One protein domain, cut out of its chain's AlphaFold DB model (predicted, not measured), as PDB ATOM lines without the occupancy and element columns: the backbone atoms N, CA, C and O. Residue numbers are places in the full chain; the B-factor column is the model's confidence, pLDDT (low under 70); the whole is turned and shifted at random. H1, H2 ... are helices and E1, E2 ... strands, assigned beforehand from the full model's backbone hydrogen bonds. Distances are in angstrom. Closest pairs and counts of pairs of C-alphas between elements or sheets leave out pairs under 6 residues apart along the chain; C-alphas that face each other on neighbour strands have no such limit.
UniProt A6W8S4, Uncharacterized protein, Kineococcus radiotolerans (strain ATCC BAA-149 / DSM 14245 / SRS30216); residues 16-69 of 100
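Overview. This is residues 16 to 69 of the 100 residues of an uncharacterized protein of Kineococcus radiotolerans (strain ATCC BAA-149 / DSM 14245 / SRS30216) (UniProt A6W8S4). One helix, H1, runs beside a small hairpin, E1 and E2, and a long loop, residues 31 to 50, folds back from the helix's end to E1. The printed part has 54 residues, under half in named elements, in the order H1, E1, E2; the class is mixed, with an antiparallel sheet E1 - E2. It is compact, with a radius of gyration of the C-alphas of 10.5 A and spans of 30 by 23 by 17 A.

Arrangement. H1, residues 16 to 30, has every O i to N i+4 pair within hydrogen-bond range. Its closest C-alphas to E1, residues 51 to 55, are those of Arg 21 and Leu 53, 6.7 A apart. To E2, residues 63 to 68, they are those of Trp 24 and Pro 66, 6.9 A apart. The hairpin E1 and E2 is antiparallel at 147 degrees, with N 52 and O 67 at 2.8 A.

Along the chain. H1 measures 21.5 A from C-alpha 16 at (41.191, 25.699, -18.967), E1 12.8 A, and E2 14.0 A to C-alpha 68 at (30.100, 38.051, -7.705).

Size, cuts and confidence. The C-alphas of Asp 45 and Lys 58 are farthest apart, 30.9 A. The printed part has no cut; the link H1 to E1 is long. Residues 57 to 61 have pLDDT under 70.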
ATOM      1  N   ALA A  16      42.133  24.888 -18.201       75.12
ATOM      2  CA  ALA A  16      41.191  25.699 -18.967       75.12
ATOM      3  C   ALA A  16      40.483  26.749 -18.093       75.12
ATOM      4  O   ALA A  16      40.398  27.911 -18.487       75.12
ATOM      5  N   HIS A  17      40.073  26.381 -16.874       77.94
ATOM      6  CA  HIS A  17      39.443  27.312 -15.942       77.94
ATOM      7  C   HIS A  17      40.397  28.442 -15.547       77.94
ATOM      8  O   HIS A  17      40.030  29.612 -15.601       77.94
ATOM      9  N   ARG A  18      41.653  28.112 -15.218       80.88
ATOM     10  CA  ARG A  18      42.665  29.118 -14.853       80.88
ATOM     11  C   ARG A  18      42.936  30.101 -15.991       80.88
ATOM     12  O   ARG A  18      43.031  31.301 -15.744       80.88
ATOM     13  N   ARG A  19      43.027  29.608 -17.233       84.38
ATOM     14  CA  ARG A  19      43.207  30.457 -18.423       84.38
ATOM     15  C   ARG A  19      42.022  31.391 -18.624       84.38
ATOM     16  O   ARG A  19      42.213  32.596 -18.764       84.38
ATOM     17  N   LEU A  20      40.808  30.847 -18.573       85.56
ATOM     18  CA  LEU A  20      39.589  31.623 -18.765       85.56
ATOM     19  C   LEU A  20      39.432  32.689 -17.672       85.56
ATOM     20  O   LEU A  20      39.140  33.844 -17.968       85.56
ATOM     21  N   ARG A  21      39.745  32.340 -16.421       87.12
ATOM     22  CA  ARG A  21      39.797  33.284 -15.303       87.12
ATOM     23  C   ARG A  21      40.828  34.393 -15.531       87.12
ATOM     24  O   ARG A  21      40.534  35.553 -15.275       87.12
ATOM     25  N   GLY A  22      42.005  34.073 -16.068       87.31
ATOM     26  CA  GLY A  22      43.010  35.074 -16.444       87.31
ATOM     27  C   GLY A  22      42.511  36.054 -17.512       87.31
ATOM     28  O   GLY A  22      42.685  37.264 -17.366       87.31
ATOM     29  N   MET A  23      41.829  35.552 -18.545       87.88
ATOM     30  CA  MET A  23      41.234  36.394 -19.591       87.88
ATOM     31  C   MET A  23      40.168  37.338 -19.022       87.88
ATOM     32  O   MET A  23      40.175  38.534 -19.316       87.88
ATOM     33  N   TRP A  24      39.279  36.822 -18.172       88.38
ATOM     34  CA  TRP A  24      38.252  37.637 -17.526       88.38
ATOM     35  C   TRP A  24      38.831  38.645 -16.546       88.38
ATOM     36  O   TRP A  24      38.380  39.782 -16.545       88.38
ATOM     37  N   LYS A  25      39.876  38.288 -15.794       87.06
ATOM     38  CA  LYS A  25      40.596  39.232 -14.933       87.06
ATOM     39  C   LYS A  25      41.090  40.440 -15.723       87.06
ATOM     40  O   LYS A  25      40.949  41.567 -15.263       87.06
ATOM     41  N   HIS A  26      41.652  40.214 -16.911       87.69
ATOM     42  CA  HIS A  26      42.101  41.308 -17.766       87.69
ATOM     43  C   HIS A  26      40.928  42.178 -18.235       87.69
ATOM     44  O   HIS A  26      40.998  43.395 -18.112       87.69
ATOM     45  N   ARG A  27      39.823  41.569 -18.685       87.81
ATOM     46  CA  ARG A  27      38.617  42.313 -19.089       87.81
ATOM     47  C   ARG A  27      37.992  43.102 -17.938       87.81
ATOM     48  O   ARG A  27      37.629  44.251 -18.127       87.81
ATOM     49  N   ILE A  28      37.901  42.518 -16.744       84.81
ATOM     50  CA  ILE A  28      37.373  43.202 -15.557       84.81
ATOM     51  C   ILE A  28      38.240  44.419 -15.246       84.81
ATOM     52  O   ILE A  28      37.703  45.506 -15.087       84.81
ATOM     53  N   LYS A  29      39.572  44.269 -15.266       85.38
ATOM     54  CA  LYS A  29      40.512  45.384 -15.073       85.38
ATOM     55  C   LYS A  29      40.394  46.487 -16.126       85.38
ATOM     56  O   LYS A  29      40.644  47.641 -15.804       85.38
ATOM     57  N   GLN A  30      40.032  46.153 -17.365       87.12
ATOM     58  CA  GLN A  30      39.723  47.153 -18.397       87.12
ATOM     59  C   GLN A  30      38.418  47.916 -18.098       87.12
ATOM     60  O   GLN A  30      38.217  49.008 -18.623       87.12
ATOM     61  N   GLY A  31      37.562  47.376 -17.227       82.88
ATOM     62  CA  GLY A  31      36.268  47.938 -16.858       82.88
ATOM     63  C   GLY A  31      35.139  47.516 -17.803       82.88
ATOM     64  O   GLY A  31      35.362  46.952 -18.870       82.88
ATOM     65  N   GLY A  32      33.893  47.767 -17.388       78.88
ATOM     66  CA  GLY A  32      32.701  47.515 -18.213       78.88
ATOM     67  C   GLY A  32      32.245  46.053 -18.284       78.88
ATOM     68  O   GLY A  32      31.376  45.717 -19.083       78.88
ATOM     69  N   VAL A  33      32.802  45.172 -17.451       86.25
ATOM     70  CA  VAL A  33      32.319  43.792 -17.323       86.25
ATOM     71  C   VAL A  33      31.178  43.744 -16.316       86.25
ATOM     72  O   VAL A  33      31.294  44.275 -15.214       86.25
ATOM     73  N   THR A  34      30.089  43.072 -16.669       83.94
ATOM     74  CA  THR A  34      28.945  42.849 -15.785       83.94
ATOM     75  C   THR A  34      28.876  41.397 -15.328       83.94
ATOM     76  O   THR A  34      29.308  40.472 -16.019       83.94
ATOM     77  N   CYS A  35      28.341  41.196 -14.128       83.69
ATOM     78  CA  CYS A  35      28.009  39.889 -13.597       83.69
ATOM     79  C   CYS A  35      26.950  39.244 -14.492       83.69
ATOM     80  O   CYS A  35      25.856  39.784 -14.642       83.69
ATOM     81  N   TRP A  36      27.232  38.065 -15.045       80.38
ATOM     82  CA  TRP A  36      26.284  37.400 -15.949       80.38
ATOM     83  C   TRP A  36      24.971  36.993 -15.250       80.38
ATOM     84  O   TRP A  36      23.948  36.851 -15.914       80.38
ATOM     85  N   ARG A  37      24.996  36.810 -13.919       74.50
ATOM     86  CA  ARG A  37      23.846  36.363 -13.119       74.50
ATOM     87  C   ARG A  37      22.942  37.521 -12.679       74.50
ATOM     88  O   ARG A  37      21.728  37.398 -12.777       74.50
ATOM     89  N   CYS A  38      23.506  38.632 -12.193       73.75
ATOM     90  CA  CYS A  38      22.717  39.781 -11.712       73.75
ATOM     91  C   CYS A  38      22.719  40.999 -12.649       73.75
ATOM     92  O   CYS A  38      21.973  41.942 -12.405       73.75
ATOM     93  N   GLY A  39      23.551  41.006 -13.692       77.69
ATOM     94  CA  GLY A  39      23.691  42.120 -14.633       77.69
ATOM     95  C   GLY A  39      24.438  43.341 -14.087       77.69
ATOM     96  O   GLY A  39      24.660  44.293 -14.828       77.69
ATOM     97  N   GLU A  40      24.845  43.336 -12.817       78.88
ATOM     98  CA  GLU A  40      25.510  44.477 -12.182       78.88
ATOM     99  C   GLU A  40      27.006  44.531 -12.517       78.88
ATOM    100  O   GLU A  40      27.631  43.508 -12.804       78.88
ATOM    101  N   GLN A  41      27.589  45.728 -12.512       79.69
ATOM    102  CA  GLN A  41      28.963  45.943 -12.952       79.69
ATOM    103  C   GLN A  41      29.977  45.392 -11.943       79.69
ATOM    104  O   GLN A  41      29.927  45.712 -10.758       79.69
ATOM    105  N   LEU A  42      30.942  44.616 -12.437       79.38
ATOM    106  CA  LEU A  42      32.111  44.200 -11.673       79.38
ATOM    107  C   LEU A  42      33.118  45.363 -11.658       79.38
ATOM    108  O   LEU A  42      33.552  45.802 -12.728       79.38
ATOM    109  N   PRO A  43      33.498  45.883 -10.478       77.75
ATOM    110  CA  PRO A  43      34.503  46.935 -10.375       77.75
ATOM    111  C   PRO A  43      35.830  46.489 -10.993       77.75
ATOM    112  O   PRO A  43      36.244  45.348 -10.793       77.75
ATOM    113  N   ALA A  44      36.537  47.390 -11.676       80.06
ATOM    114  CA  ALA A  44      37.836  47.068 -12.274       80.06
ATOM    115  C   ALA A  44      38.901  46.668 -11.235       80.06
ATOM    116  O   ALA A  44      39.771  45.842 -11.516       80.06
ATOM    117  N   ASP A  45      38.770  47.196 -10.017       79.06
ATOM    118  CA  ASP A  45      39.644  46.930  -8.872       79.06
ATOM    119  C   ASP A  45      39.139  45.796  -7.960       79.06
ATOM    120  O   ASP A  45      39.607  45.646  -6.830       79.06
ATOM    121  N   ILE A  46      38.163  44.992  -8.402       80.25
ATOM    122  CA  ILE A  46      37.650  43.882  -7.592       80.25
ATOM    123  C   ILE A  46      38.764  42.846  -7.322       80.25
ATOM    124  O   ILE A  46      39.443  42.401  -8.256       80.25
ATOM    125  N   PRO A  47      38.980  42.423  -6.060       79.38
ATOM    126  CA  PRO A  47      39.989  41.418  -5.759       79.38
ATOM    127  C   PRO A  47      39.594  40.067  -6.355       79.38
ATOM    128  O   PRO A  47      38.414  39.726  -6.435       79.38
ATOM    129  N   ASP A  48      40.591  39.257  -6.714       78.50
ATOM    130  CA  ASP A  48      40.360  37.935  -7.303       78.50
ATOM    131  C   ASP A  48      39.463  37.054  -6.421       78.50
ATOM    132  O   ASP A  48      38.711  36.252  -6.941       78.50
ATOM    133  N   SER A  49      39.501  37.183  -5.096       77.94
ATOM    134  CA  SER A  49      38.654  36.409  -4.175       77.94
ATOM    135  C   SER A  49      37.188  36.865  -4.117       77.94
ATOM    136  O   SER A  49      36.364  36.178  -3.515       77.94
ATOM    137  N   ALA A  50      36.843  38.013  -4.710       78.19
ATOM    138  CA  ALA A  50      35.498  38.588  -4.666       78.19
ATOM    139  C   ALA A  50      34.651  38.294  -5.916       78.19
ATOM    140  O   ALA A  50      33.459  38.606  -5.923       78.19
ATOM    141  N   TRP A  51      35.207  37.629  -6.930       82.81
ATOM    142  CA  TRP A  51      34.471  37.161  -8.103       82.81
ATOM    143  C   TRP A  51      34.883  35.743  -8.509       82.81
ATOM    144  O   TRP A  51      36.024  35.312  -8.320       82.81
ATOM    145  N   ASP A  52      33.930  35.015  -9.075       82.56
ATOM    146  CA  ASP A  52      34.091  33.645  -9.546       82.56
ATOM    147  C   ASP A  52      33.661  33.528 -11.003       82.56
ATOM    148  O   ASP A  52      32.973  34.397 -11.538       82.56
ATOM    149  N   LEU A  53      34.080  32.450 -11.663       85.00
ATOM    150  CA  LEU A  53      33.624  32.147 -13.008       85.00
ATOM    151  C   LEU A  53      32.397  31.237 -12.930       85.00
ATOM    152  O   LEU A  53      32.501  30.069 -12.560       85.00
ATOM    153  N   GLY A  54      31.240  31.791 -13.263       79.06
ATOM    154  CA  GLY A  54      29.973  31.091 -13.179       79.06
ATOM    155  C   GLY A  54      29.787  30.051 -14.267       79.06
ATOM    156  O   GLY A  54      30.122  30.270 -15.438       79.06
ATOM    157  N   HIS A  55      29.216  28.923 -13.865       78.12
ATOM    158  CA  HIS A  55      28.849  27.830 -14.752       78.12
ATOM    159  C   HIS A  55      27.403  27.972 -15.232       78.12
ATOM    160  O   HIS A  55      26.577  28.589 -14.561       78.12
ATOM    161  N   ASP A  56      27.092  27.377 -16.382       74.56
ATOM    162  CA  ASP A  56      25.702  27.189 -16.785       74.56
ATOM    163  C   ASP A  56      24.997  26.161 -15.880       74.56
ATOM    164  O   ASP A  56      25.572  25.127 -15.534       74.56
ATOM    165  N   ASP A  57      23.742  26.434 -15.510       69.19
ATOM    166  CA  ASP A  57      22.969  25.572 -14.605       69.19
ATOM    167  C   ASP A  57      22.595  24.220 -15.248       69.19
ATOM    168  O   ASP A  57      22.441  23.225 -14.540       69.19
ATOM    169  N   LYS A  58      22.467  24.160 -16.584       67.44
ATOM    170  CA  LYS A  58      22.162  22.922 -17.326       67.44
ATOM    171  C   LYS A  58      23.427  22.173 -17.750       67.44
ATOM    172  O   LYS A  58      23.380  20.959 -17.923       67.44
ATOM    173  N   ASP A  59      24.545  22.878 -17.909       69.81
ATOM    174  CA  ASP A  59      25.822  22.323 -18.352       69.81
ATOM    175  C   ASP A  59      27.007  22.917 -17.574       69.81
ATOM    176  O   ASP A  59      27.576  23.958 -17.913       69.81
ATOM    177  N   ARG A  60      27.449  22.186 -16.549       68.25
ATOM    178  CA  ARG A  60      28.567  22.588 -15.683       68.25
ATOM    179  C   ARG A  60      29.923  22.588 -16.399       68.25
ATOM    180  O   ARG A  60      30.896  23.064 -15.822       68.25
ATOM    181  N   SER A  61      30.013  22.100 -17.635       68.00
ATOM    182  CA  SER A  61      31.228  22.200 -18.451       68.00
ATOM    183  C   SER A  61      31.331  23.537 -19.189       68.00
ATOM    184  O   SER A  61      32.404  23.874 -19.693       68.00
ATOM    185  N   LYS A  62      30.250  24.326 -19.232       72.38
ATOM    186  CA  LYS A  62      30.222  25.646 -19.869       72.38
ATOM    187  C   LYS A  62      30.320  26.756 -18.830       72.38
ATOM    188  O   LYS A  62      29.609  26.761 -17.829       72.38
ATOM    189  N   TYR A  63      31.178  27.730 -19.115       78.81
ATOM    190  CA  TYR A  63      31.316  28.954 -18.330       78.81
ATOM    191  C   TYR A  63      30.554  30.084 -19.017       78.81
ATOM    192  O   TYR A  63      30.792  30.352 -20.195       78.81
ATOM    193  N   ARG A  64      29.653  30.755 -18.295       80.62
ATOM    194  CA  ARG A  64      28.864  31.871 -18.845       80.62
ATOM    195  C   ARG A  64      29.539  33.224 -18.675       80.62
ATOM    196  O   ARG A  64      29.349  34.105 -19.506       80.62
ATOM    197  N   GLY A  65      30.366  33.370 -17.647       84.00
ATOM    198  CA  GLY A  65      31.104  34.600 -17.409       84.00
ATOM    199  C   GLY A  65      31.460  34.789 -15.940       84.00
ATOM    200  O   GLY A  65      31.257  33.884 -15.130       84.00
ATOM    201  N   PRO A  66      32.006  35.956 -15.588       86.25
ATOM    202  CA  PRO A  66      32.329  36.284 -14.214       86.25
ATOM    203  C   PRO A  66      31.063  36.662 -13.438       86.25
ATOM    204  O   PRO A  66      30.158  37.310 -13.965       86.25
ATOM    205  N   GLU A  67      30.996  36.257 -12.178       84.88
ATOM    206  CA  GLU A  67      29.929  36.600 -11.242       84.88
ATOM    207  C   GLU A  67      30.483  36.966  -9.864       84.88
ATOM    208  O   GLU A  67      31.607  36.604  -9.512       84.88
ATOM    209  N   HIS A  68      29.699  37.689  -9.064       79.25
ATOM    210  CA  HIS A  68      30.100  38.051  -7.705       79.25
ATOM    211  C   HIS A  68      30.261  36.806  -6.832       79.25
ATOM    212  O   HIS A  68      29.306  36.054  -6.628       79.25
ATOM    213  N   SER A  69      31.447  36.613  -6.254       75.81
ATOM    214  CA  SER A  69      31.715  35.475  -5.373       75.81
ATOM    215  C   SER A  69      30.869  35.567  -4.104       75.81
ATOM    216  O   SER A  69      30.221  34.604  -3.696       75.81
TER     217      SER A  69